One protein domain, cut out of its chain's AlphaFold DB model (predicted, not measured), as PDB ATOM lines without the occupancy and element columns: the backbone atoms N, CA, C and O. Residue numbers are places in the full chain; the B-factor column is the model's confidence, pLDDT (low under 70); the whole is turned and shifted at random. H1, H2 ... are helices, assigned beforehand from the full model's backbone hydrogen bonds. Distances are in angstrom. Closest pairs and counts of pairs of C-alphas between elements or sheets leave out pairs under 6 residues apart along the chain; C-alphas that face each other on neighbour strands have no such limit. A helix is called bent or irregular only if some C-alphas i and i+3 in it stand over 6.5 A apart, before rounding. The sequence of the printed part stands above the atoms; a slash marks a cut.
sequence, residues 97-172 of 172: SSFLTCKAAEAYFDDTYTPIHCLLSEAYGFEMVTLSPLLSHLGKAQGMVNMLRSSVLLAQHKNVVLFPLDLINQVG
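This is residues 97 to 172 of the 172 residues of an uncharacterized protein of Trichobilharzia regenti (UniProt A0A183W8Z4). The long helix H2 crosses the bent helix H1 as an X; residues 125 to 127 join them at one end, and residues 159 to 164 fold back from H2 to short H3 near Cys 102. The printed part has 76 residues with named helices H1, H2, H3: all helix, loose, radius of gyration of the C-alphas 14.8 A, spans 46 by 25 by 15 A.

Find C-alpha 128 at (31.983, -28.137, 10.789); H2 runs 39.3 A to residue 158, with a kink of 37 degrees near residue 152, and is only just irregular: C-alphas 130 and 133 are 6.9 A apart. H1, residues 102 to 124, assigned as one helix by its hydrogen bonds, is bent, C-alphas 112 and 115 being 6.9 A apart; its arms are H1a, 102 to 112, and H1b, 115 to 124. H3, residues 165 to 171, ends at (45.416, -63.348, 20.601).

H2 touches H1a with residues 136 to 144 alone, closest C-alphas Phe 109 and Lys 140, 5.0 A, opposite ways at a steep 69.7 degrees, only just short of about perpendicular. It touches H1b with residues 128 to 139 alone, closest C-alphas His 117 and Leu 135, 6.4 A. H3 only just touches H1a, with 3 pairs of C-alphas within 8 A, closest Cys 102 and Asp 166, 7.0 A; it is apart from H2. O i to N i+4 pairs are within hydrogen-bond range throughout H1a and H1b, in 23 of 27 in H2 and 1 of 3 in H3, where 3 of 4 i+3 pairs are.

The printed part has no cut; its farthest C-alphas, Gly 125 and Gly 172, are 48.0 A apart. No link is long. Look for pLDDT under 70 at residues 97 and 172.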
ATOM      1  N   SER A  97      31.505 -51.797  31.476       60.53
ATOM      2  CA  SER A  97      32.673 -52.499  32.023       60.53
ATOM      3  C   SER A  97      33.557 -53.155  30.955       60.53
ATOM      4  O   SER A  97      34.664 -53.586  31.264       60.53
ATOM      5  N   SER A  98      33.077 -53.261  29.711       72.00
ATOM      6  CA  SER A  98      33.807 -53.840  28.577       72.00
ATOM      7  C   SER A  98      33.132 -53.503  27.247       72.00
ATOM      8  O   SER A  98      31.904 -53.411  27.186       72.00
ATOM      9  N   PHE A  99      33.913 -53.431  26.168       86.81
ATOM     10  CA  PHE A  99      33.396 -53.291  24.807       86.81
ATOM     11  C   PHE A  99      33.348 -54.650  24.108       86.81
ATOM     12  O   PHE A  99      34.320 -55.400  24.138       86.81
ATOM     13  N   LEU A 100      32.232 -54.970  23.448       87.00
ATOM     14  CA  LEU A 100      32.116 -56.223  22.692       87.00
ATOM     15  C   LEU A 100      33.052 -56.244  21.479       87.00
ATOM     16  O   LEU A 100      33.622 -57.286  21.168       87.00
ATOM     17  N   THR A 101      33.197 -55.102  20.801       91.06
ATOM     18  CA  THR A 101      34.029 -54.971  19.603       91.06
ATOM     19  C   THR A 101      34.853 -53.693  19.603       91.06
ATOM     20  O   THR A 101      34.473 -52.706  20.243       91.06
ATOM     21  N   CYS A 102      35.947 -53.673  18.837       91.00
ATOM     22  CA  CYS A 102      36.747 -52.458  18.648       91.00
ATOM     23  C   CYS A 102      35.897 -51.329  18.050       91.00
ATOM     24  O   CYS A 102      35.970 -50.191  18.498       91.00
ATOM     25  N   LYS A 103      34.992 -51.666  17.123       92.62
ATOM     26  CA  LYS A 103      34.032 -50.715  16.543       92.62
ATOM     27  C   LYS A 103      33.059 -50.143  17.574       92.62
ATOM     28  O   LYS A 103      32.714 -48.971  17.492       92.62
ATOM     29  N   ALA A 104      32.607 -50.953  18.533       90.62
ATOM     30  CA  ALA A 104      31.746 -50.469  19.610       90.62
ATOM     31  C   ALA A 104      32.496 -49.490  20.527       90.62
ATOM     32  O   ALA A 104      31.919 -48.490  20.941       90.62
ATOM     33  N   ALA A 105      33.780 -49.751  20.799       90.94
ATOM     34  CA  ALA A 105      34.633 -48.823  21.536       90.94
ATOM     35  C   ALA A 105      34.850 -47.514  20.758       90.94
ATOM     36  O   ALA A 105      34.694 -46.433  21.313       90.94
ATOM     37  N   GLU A 106      35.150 -47.595  19.459       93.25
ATOM     38  CA  GLU A 106      35.294 -46.417  18.595       93.25
ATOM     39  C   GLU A 106      34.026 -45.563  18.562       93.25
ATOM     40  O   GLU A 106      34.127 -44.353  18.708       93.25
ATOM     41  N   ALA A 107      32.847 -46.173  18.394       91.75
ATOM     42  CA  ALA A 107      31.576 -45.450  18.406       91.75
ATOM     43  C   ALA A 107      31.361 -44.728  19.743       91.75
ATOM     44  O   ALA A 107      31.142 -43.525  19.759       91.75
ATOM     45  N   TYR A 108      31.557 -45.438  20.858       89.00
ATOM     46  CA  TYR A 108      31.476 -44.857  22.197       89.00
ATOM     47  C   TYR A 108      32.406 -43.646  22.370       89.00
ATOM     48  O   TYR A 108      32.013 -42.624  22.930       89.00
ATOM     49  N   PHE A 109      33.660 -43.751  21.919       91.44
ATOM     50  CA  PHE A 109      34.631 -42.663  22.054       91.44
ATOM     51  C   PHE A 109      34.353 -41.498  21.107       91.44
ATOM     52  O   PHE A 109      34.680 -40.363  21.449       91.44
ATOM     53  N   ASP A 110      33.763 -41.764  19.944       92.69
ATOM     54  CA  ASP A 110      33.274 -40.725  19.043       92.69
ATOM     55  C   ASP A 110      32.218 -39.880  19.748       92.69
ATOM     56  O   ASP A 110      32.403 -38.675  19.898       92.69
ATOM     57  N   ASP A 111      31.184 -40.535  20.275       88.38
ATOM     58  CA  ASP A 111      30.095 -39.881  20.996       88.38
ATOM     59  C   ASP A 111      30.655 -39.139  22.229       88.38
ATOM     60  O   ASP A 111      30.465 -37.944  22.390       88.38
ATOM     61  N   THR A 112      31.546 -39.755  23.010       86.88
ATOM     62  CA  THR A 112      32.074 -39.118  24.235       86.88
ATOM     63  C   THR A 112      32.983 -37.899  23.985       86.88
ATOM     64  O   THR A 112      32.942 -36.919  24.734       86.88
ATOM     65  N   TYR A 113      33.893 -37.955  23.005       91.12
ATOM     66  CA  TYR A 113      34.966 -36.952  22.866       91.12
ATOM     67  C   TYR A 113      34.728 -35.948  21.737       91.12
ATOM     68  O   TYR A 113      35.109 -34.779  21.868       91.12
ATOM     69  N   THR A 114      34.119 -36.369  20.628       93.44
ATOM     70  CA  THR A 114      33.944 -35.530  19.433       93.44
ATOM     71  C   THR A 114      33.067 -34.299  19.682       93.44
ATOM     72  O   THR A 114      33.467 -33.211  19.256       93.44
ATOM     73  N   PRO A 115      31.942 -34.376  20.423       91.81
ATOM     74  CA  PRO A 115      31.098 -33.226  20.748       91.81
ATOM     75  C   PRO A 115      31.839 -32.045  21.363       91.81
ATOM     76  O   PRO A 115      31.636 -30.900  20.955       91.81
ATOM     77  N   ILE A 116      32.744 -32.314  22.305       91.62
ATOM     78  CA  ILE A 116      33.535 -31.273  22.970       91.62
ATOM     79  C   ILE A 116      34.447 -30.588  21.954       91.62
ATOM     80  O   ILE A 116      34.540 -29.360  21.933       91.62
ATOM     81  N   HIS A 117      35.098 -31.362  21.084       93.12
ATOM     82  CA  HIS A 117      35.971 -30.819  20.045       93.12
ATOM     83  C   HIS A 117      35.201 -29.997  19.012       93.12
ATOM     84  O   HIS A 117      35.686 -28.938  18.602       93.12
ATOM     85  N   CYS A 118      34.003 -30.438  18.624       92.81
ATOM     86  CA  CYS A 118      33.121 -29.700  17.721       92.81
ATOM     87  C   CYS A 118      32.715 -28.356  18.331       92.81
ATOM     88  O   CYS A 118      32.968 -27.320  17.725       92.81
ATOM     89  N   LEU A 119      32.195 -28.350  19.562       91.06
ATOM     90  CA  LEU A 119      31.759 -27.125  20.245       91.06
ATOM     91  C   LEU A 119      32.908 -26.136  20.464       91.06
ATOM     92  O   LEU A 119      32.736 -24.929  20.288       91.06
ATOM     93  N   LEU A 120      34.101 -26.627  20.821       91.62
ATOM     94  CA  LEU A 120      35.296 -25.787  20.891       91.62
ATOM     95  C   LEU A 120      35.598 -25.178  19.521       91.62
ATOM     96  O   LEU A 120      35.749 -23.963  19.412       91.62
ATOM     97  N   SER A 121      35.652 -25.995  18.474       91.75
ATOM     98  CA  SER A 121      35.991 -25.538  17.125       91.75
ATOM     99  C   SER A 121      34.970 -24.525  16.584       91.75
ATOM    100  O   SER A 121      35.355 -23.479  16.060       91.75
ATOM    101  N   GLU A 122      33.676 -24.761  16.786       90.12
ATOM    102  CA  GLU A 122      32.609 -23.810  16.449       90.12
ATOM    103  C   GLU A 122      32.751 -22.498  17.218       90.12
ATOM    104  O   GLU A 122      32.669 -21.423  16.622       90.12
ATOM    105  N   ALA A 123      33.055 -22.550  18.520       89.00
ATOM    106  CA  ALA A 123      33.305 -21.343  19.302       89.00
ATOM    107  C   ALA A 123      34.484 -20.538  18.734       89.00
ATOM    108  O   ALA A 123      34.464 -19.304  18.752       89.00
ATOM    109  N   TYR A 124      35.498 -21.201  18.174       89.31
ATOM    110  CA  TYR A 124      36.608 -20.553  17.471       89.31
ATOM    111  C   TYR A 124      36.273 -20.078  16.049       89.31
ATOM    112  O   TYR A 124      37.049 -19.297  15.501       89.31
ATOM    113  N   GLY A 125      35.097 -20.413  15.514       89.56
ATOM    114  CA  GLY A 125      34.609 -19.973  14.205       89.56
ATOM    115  C   GLY A 125      34.971 -20.909  13.054       89.56
ATOM    116  O   GLY A 125      34.947 -20.480  11.902       89.56
ATOM    117  N   PHE A 126      35.340 -22.159  13.343       90.69
ATOM    118  CA  PHE A 126      35.606 -23.155  12.308       90.69
ATOM    119  C   PHE A 126      34.309 -23.693  11.690       90.69
ATOM    120  O   PHE A 126      33.283 -23.808  12.357       90.69
ATOM    121  N   GLU A 127      34.368 -24.065  10.412       90.00
ATOM    122  CA  GLU A 127      33.252 -24.677   9.688       90.00
ATOM    123  C   GLU A 127      33.213 -26.196   9.923       90.00
ATOM    124  O   GLU A 127      34.188 -26.903   9.663       90.00
ATOM    125  N   MET A 128      32.080 -26.722  10.398       88.31
ATOM    126  CA  MET A 128      31.983 -28.137  10.789       88.31
ATOM    127  C   MET A 128      31.840 -29.115   9.623       88.31
ATOM    128  O   MET A 128      32.126 -30.297   9.797       88.31
ATOM    129  N   VAL A 129      31.438 -28.660   8.433       88.56
ATOM    130  CA  VAL A 129      31.207 -29.548   7.277       88.56
ATOM    131  C   VAL A 129      32.477 -30.315   6.900       88.56
ATOM    132  O   VAL A 129      32.428 -31.513   6.641       88.56
ATOM    133  N   THR A 130      33.623 -29.637   6.908       88.88
ATOM    134  CA  THR A 130      34.923 -30.230   6.566       88.88
ATOM    135  C   THR A 130      35.668 -30.754   7.789       88.88
ATOM    136  O   THR A 130      36.418 -31.723   7.682       88.88
ATOM    137  N   LEU A 131      35.461 -30.132   8.953       92.75
ATOM    138  CA  LEU A 131      36.223 -30.427  10.160       92.75
ATOM    139  C   LEU A 131      35.651 -31.606  10.964       92.75
ATOM    140  O   LEU A 131      36.422 -32.364  11.549       92.75
ATOM    141  N   SER A 132      34.329 -31.816  10.963       90.56
ATOM    142  CA  SER A 132      33.684 -32.856  11.785       90.56
ATOM    143  C   SER A 132      34.201 -34.288  11.548       90.56
ATOM    144  O   SER A 132      34.419 -34.979  12.545       90.56
ATOM    145  N   PRO A 133      34.524 -34.751  10.317       95.06
ATOM    146  CA  PRO A 133      35.093 -36.089  10.137       95.06
ATOM    147  C   PRO A 133      36.494 -36.222  10.754       95.06
ATOM    148  O   PRO A 133      36.845 -37.270  11.294       95.06
ATOM    149  N   LEU A 134      37.296 -35.153  10.711       96.00
ATOM    150  CA  LEU A 134      38.626 -35.133  11.324       96.00
ATOM    151  C   LEU A 134      38.530 -35.134  12.851       96.00
ATOM    152  O   LEU A 134      39.277 -35.853  13.513       96.00
ATOM    153  N   LEU A 135      37.586 -34.370  13.409       95.56
ATOM    154  CA  LEU A 135      37.332 -34.356  14.850       95.56
ATOM    155  C   LEU A 135      36.805 -35.701  15.348       95.56
ATOM    156  O   LEU A 135      37.186 -36.111  16.438       95.56
ATOM    157  N   SER A 136      36.028 -36.418  14.534       95.62
ATOM    158  CA  SER A 136      35.602 -37.787  14.834       95.62
ATOM    159  C   SER A 136      36.788 -38.745  14.975       95.62
ATOM    160  O   SER A 136      36.898 -39.487  15.953       95.62
ATOM    161  N   HIS A 137      37.746 -38.698  14.041       96.69
ATOM    162  CA  HIS A 137      38.981 -39.479  14.168       96.69
ATOM    163  C   HIS A 137      39.802 -39.079  15.398       96.69
ATOM    164  O   HIS A 137      40.338 -39.954  16.081       96.69
ATOM    165  N   LEU A 138      39.881 -37.781  15.701       96.00
ATOM    166  CA  LEU A 138      40.564 -37.284  16.893       96.00
ATOM    167  C   LEU A 138      39.896 -37.783  18.183       96.00
ATOM    168  O   LEU A 138      40.598 -38.250  19.078       96.00
ATOM    169  N   GLY A 139      38.564 -37.722  18.270       95.25
ATOM    170  CA  GLY A 139      37.789 -38.194  19.418       95.25
ATOM    171  C   GLY A 139      37.989 -39.687  19.666       95.25
ATOM    172  O   GLY A 139      38.370 -40.089  20.769       95.25
ATOM    173  N   LYS A 140      37.873 -40.497  18.608       96.25
ATOM    174  CA  LYS A 140      38.176 -41.939  18.633       96.25
ATOM    175  C   LYS A 140      39.591 -42.215  19.127       96.25
ATOM    176  O   LYS A 140      39.773 -42.983  20.069       96.25
ATOM    177  N   ALA A 141      40.590 -41.566  18.530       96.44
ATOM    178  CA  ALA A 141      41.989 -41.765  18.898       96.44
ATOM    179  C   ALA A 141      42.254 -41.378  20.361       96.44
ATOM    180  O   ALA A 141      42.881 -42.145  21.095       96.44
ATOM    181  N   GLN A 142      41.737 -40.231  20.811       95.38
ATOM    182  CA  GLN A 142      41.862 -39.785  22.197       95.38
ATOM    183  C   GLN A 142      41.228 -40.788  23.169       95.38
ATOM    184  O   GLN A 142      41.848 -41.148  24.172       95.38
ATOM    185  N   GLY A 143      40.022 -41.274  22.872       92.44
ATOM    186  CA  GLY A 143      39.340 -42.254  23.709       92.44
ATOM    187  C   GLY A 143      40.052 -43.602  23.765       92.44
ATOM    188  O   GLY A 143      40.241 -44.150  24.852       92.44
ATOM    189  N   MET A 144      40.564 -44.092  22.633       92.88
ATOM    190  CA  MET A 144      41.360 -45.321  22.600       92.88
ATOM    191  C   MET A 144      42.649 -45.192  23.418       92.88
ATOM    192  O   MET A 144      42.958 -46.080  24.210       92.88
ATOM    193  N   VAL A 145      43.380 -44.079  23.293       93.44
ATOM    194  CA  VAL A 145      44.573 -43.819  24.118       93.44
ATOM    195  C   VAL A 145      44.204 -43.770  25.602       93.44
ATOM    196  O   VAL A 145      44.892 -44.379  26.425       93.44
ATOM    197  N   ASN A 146      43.092 -43.114  25.944       90.69
ATOM    198  CA  ASN A 146      42.587 -43.044  27.314       90.69
ATOM    199  C   ASN A 146      42.216 -44.419  27.883       90.69
ATOM    200  O   ASN A 146      42.542 -44.712  29.035       90.69
ATOM    201  N   MET A 147      41.588 -45.278  27.086       90.06
ATOM    202  CA  MET A 147      41.287 -46.658  27.455       90.06
ATOM    203  C   MET A 147      42.565 -47.455  27.711       90.06
ATOM    204  O   MET A 147      42.706 -48.052  28.779       90.06
ATOM    205  N   LEU A 148      43.523 -47.411  26.780       89.38
ATOM    206  CA  LEU A 148      44.795 -48.126  26.898       89.38
ATOM    207  C   LEU A 148      45.551 -47.720  28.166       89.38
ATOM    208  O   LEU A 148      45.921 -48.589  28.957       89.38
ATOM    209  N   ARG A 149      45.718 -46.415  28.421       88.31
ATOM    210  CA  ARG A 149      46.418 -45.938  29.629       88.31
ATOM    211  C   ARG A 149      45.671 -46.280  30.920       88.31
ATOM    212  O   ARG A 149      46.303 -46.581  31.928       88.31
ATOM    213  N   SER A 150      44.336 -46.253  30.902       86.12
ATOM    214  CA  SER A 150      43.520 -46.513  32.097       86.12
ATOM    215  C   SER A 150      43.407 -48.003  32.410       86.12
ATOM    216  O   SER A 150      43.273 -48.366  33.576       86.12
ATOM    217  N   SER A 151      43.507 -48.867  31.396       84.00
ATOM    218  CA  SER A 151      43.412 -50.322  31.549       84.00
ATOM    219  C   SER A 151      44.433 -50.879  32.547       84.00
ATOM    220  O   SER A 151      44.085 -51.738  33.352       84.00
ATOM    221  N   VAL A 152      45.654 -50.334  32.570       84.62
ATOM    222  CA  VAL A 152      46.715 -50.736  33.507       84.62
ATOM    223  C   VAL A 152      46.307 -50.438  34.950       84.62
ATOM    224  O   VAL A 152      46.372 -51.312  35.813       84.62
ATOM    225  N   LEU A 153      45.832 -49.217  35.207       83.81
ATOM    226  CA  LEU A 153      45.406 -48.782  36.538       83.81
ATOM    227  C   LEU A 153      44.168 -49.558  37.016       83.81
ATOM    228  O   LEU A 153      44.098 -49.984  38.170       83.81
ATOM    229  N   LEU A 154      43.192 -49.755  36.127       84.00
ATOM    230  CA  LEU A 154      41.965 -50.498  36.419       84.00
ATOM    231  C   LEU A 154      42.245 -51.980  36.683       84.00
ATOM    232  O   LEU A 154      41.668 -52.548  37.612       84.00
ATOM    233  N   ALA A 155      43.175 -52.591  35.950       85.00
ATOM    234  CA  ALA A 155      43.590 -53.963  36.205       85.00
ATOM    235  C   ALA A 155      44.235 -54.090  37.593       85.00
ATOM    236  O   ALA A 155      43.852 -54.964  38.365       85.00
ATOM    237  N   GLN A 156      45.144 -53.177  37.948       86.69
ATOM    238  CA  GLN A 156      45.874 -53.212  39.221       86.69
ATOM    239  C   GLN A 156      44.993 -52.958  40.450       86.69
ATOM    240  O   GLN A 156      45.172 -53.604  41.480       86.69
ATOM    241  N   HIS A 157      44.065 -52.002  40.372       85.38
ATOM    242  CA  HIS A 157      43.321 -51.539  41.550       85.38
ATOM    243  C   HIS A 157      41.866 -52.000  41.605       85.38
ATOM    244  O   HIS A 157      41.248 -51.935  42.670       85.38
ATOM    245  N   LYS A 158      41.289 -52.407  40.471       80.81
ATOM    246  CA  LYS A 158      39.866 -52.752  40.358       80.81
ATOM    247  C   LYS A 158      39.626 -54.143  39.776       80.81
ATOM    248  O   LYS A 158      38.475 -54.560  39.755       80.81
ATOM    249  N   ASN A 159      40.668 -54.865  39.349       80.75
ATOM    250  CA  ASN A 159      40.551 -56.135  38.622       80.75
ATOM    251  C   ASN A 159      39.633 -56.024  37.386       80.75
ATOM    252  O   ASN A 159      38.910 -56.962  37.056       80.75
ATOM    253  N   VAL A 160      39.644 -54.865  36.716       80.56
ATOM    254  CA  VAL A 160      38.856 -54.598  35.503       80.56
ATOM    255  C   VAL A 160      39.801 -54.405  34.324       80.56
ATOM    256  O   VAL A 160      40.702 -53.571  34.378       80.56
ATOM    257  N   VAL A 161      39.568 -55.148  33.245       75.62
ATOM    258  CA  VAL A 161      40.303 -55.020  31.982       75.62
ATOM    259  C   VAL A 161      39.366 -54.403  30.951       75.62
ATOM    260  O   VAL A 161      38.454 -55.058  30.455       75.62
ATOM    261  N   LEU A 162      39.584 -53.123  30.647       79.31
ATOM    262  CA  LEU A 162      38.760 -52.379  29.699       79.31
ATOM    263  C   LEU A 162      39.381 -52.483  28.300       79.31
ATOM    264  O   LEU A 162      40.156 -51.627  27.887       79.31
ATOM    265  N   PHE A 163      39.088 -53.583  27.608       83.38
ATOM    266  CA  PHE A 163      39.524 -53.831  26.234       83.38
ATOM    267  C   PHE A 163      38.381 -54.415  25.397       83.38
ATOM    268  O   PHE A 163      37.513 -55.100  25.947       83.38
ATOM    269  N   PRO A 164      38.382 -54.180  24.073       88.69
ATOM    270  CA  PRO A 164      37.482 -54.868  23.165       88.69
ATOM    271  C   PRO A 164      37.674 -56.387  23.215       88.69
ATOM    272  O   PRO A 164      38.783 -56.893  23.023       88.69
ATOM    273  N   LEU A 165      36.591 -57.118  23.487       87.44
ATOM    274  CA  LEU A 165      36.630 -58.573  23.659       87.44
ATOM    275  C   LEU A 165      37.003 -59.305  22.364       87.44
ATOM    276  O   LEU A 165      37.688 -60.325  22.405       87.44
ATOM    277  N   ASP A 166      36.596 -58.776  21.212       89.62
ATOM    278  CA  ASP A 166      36.964 -59.299  19.894       89.62
ATOM    279  C   ASP A 166      38.473 -59.280  19.628       89.62
ATOM    280  O   ASP A 166      38.968 -60.177  18.950       89.62
ATOM    281  N   LEU A 167      39.205 -58.303  20.166       86.69
ATOM    282  CA  LEU A 167      40.664 -58.237  20.055       86.69
ATOM    283  C   LEU A 167      41.350 -59.216  21.007       86.69
ATOM    284  O   LEU A 167      42.312 -59.870  20.615       86.69
ATOM    285  N   ILE A 168      40.846 -59.361  22.237       83.44
ATOM    286  CA  ILE A 168      41.385 -60.336  23.200       83.44
ATOM    287  C   ILE A 168      41.262 -61.757  22.635       83.44
ATOM    288  O   ILE A 168      42.226 -62.520  22.655       83.44
ATOM    289  N   ASN A 169      40.105 -62.081  22.058       83.44
ATOM    290  CA  ASN A 169      39.822 -63.399  21.486       83.44
ATOM    291  C   ASN A 169      40.632 -63.724  20.216       83.44
ATOM    292  O   ASN A 169      40.586 -64.856  19.754       83.44
ATOM    293  N   GLN A 170      41.337 -62.755  19.621       82.69
ATOM    294  CA  GLN A 170      42.218 -62.994  18.468       82.69
ATOM    295  C   GLN A 170      43.637 -63.412  18.871       82.69
ATOM    296  O   GLN A 170      44.376 -63.919  18.029       82.69
ATOM    297  N   VAL A 171      44.035 -63.157  20.120       73.69
ATOM    298  CA  VAL A 171      45.416 -63.348  20.601       73.69
ATOM    299  C   VAL A 171      45.524 -64.496  21.619       73.69
ATOM    300  O   VAL A 171      46.635 -64.940  21.908       73.69
ATOM    301  N   GLY A 172      44.396 -64.979  22.155       54.84
ATOM    302  CA  GLY A 172      44.307 -66.144  23.051       54.84
ATOM    303  C   GLY A 172      43.995 -67.439  22.317       54.84
ATOM    304  O   GLY A 172      44.513 -68.484  22.770       54.84
TER     305      GLY A 172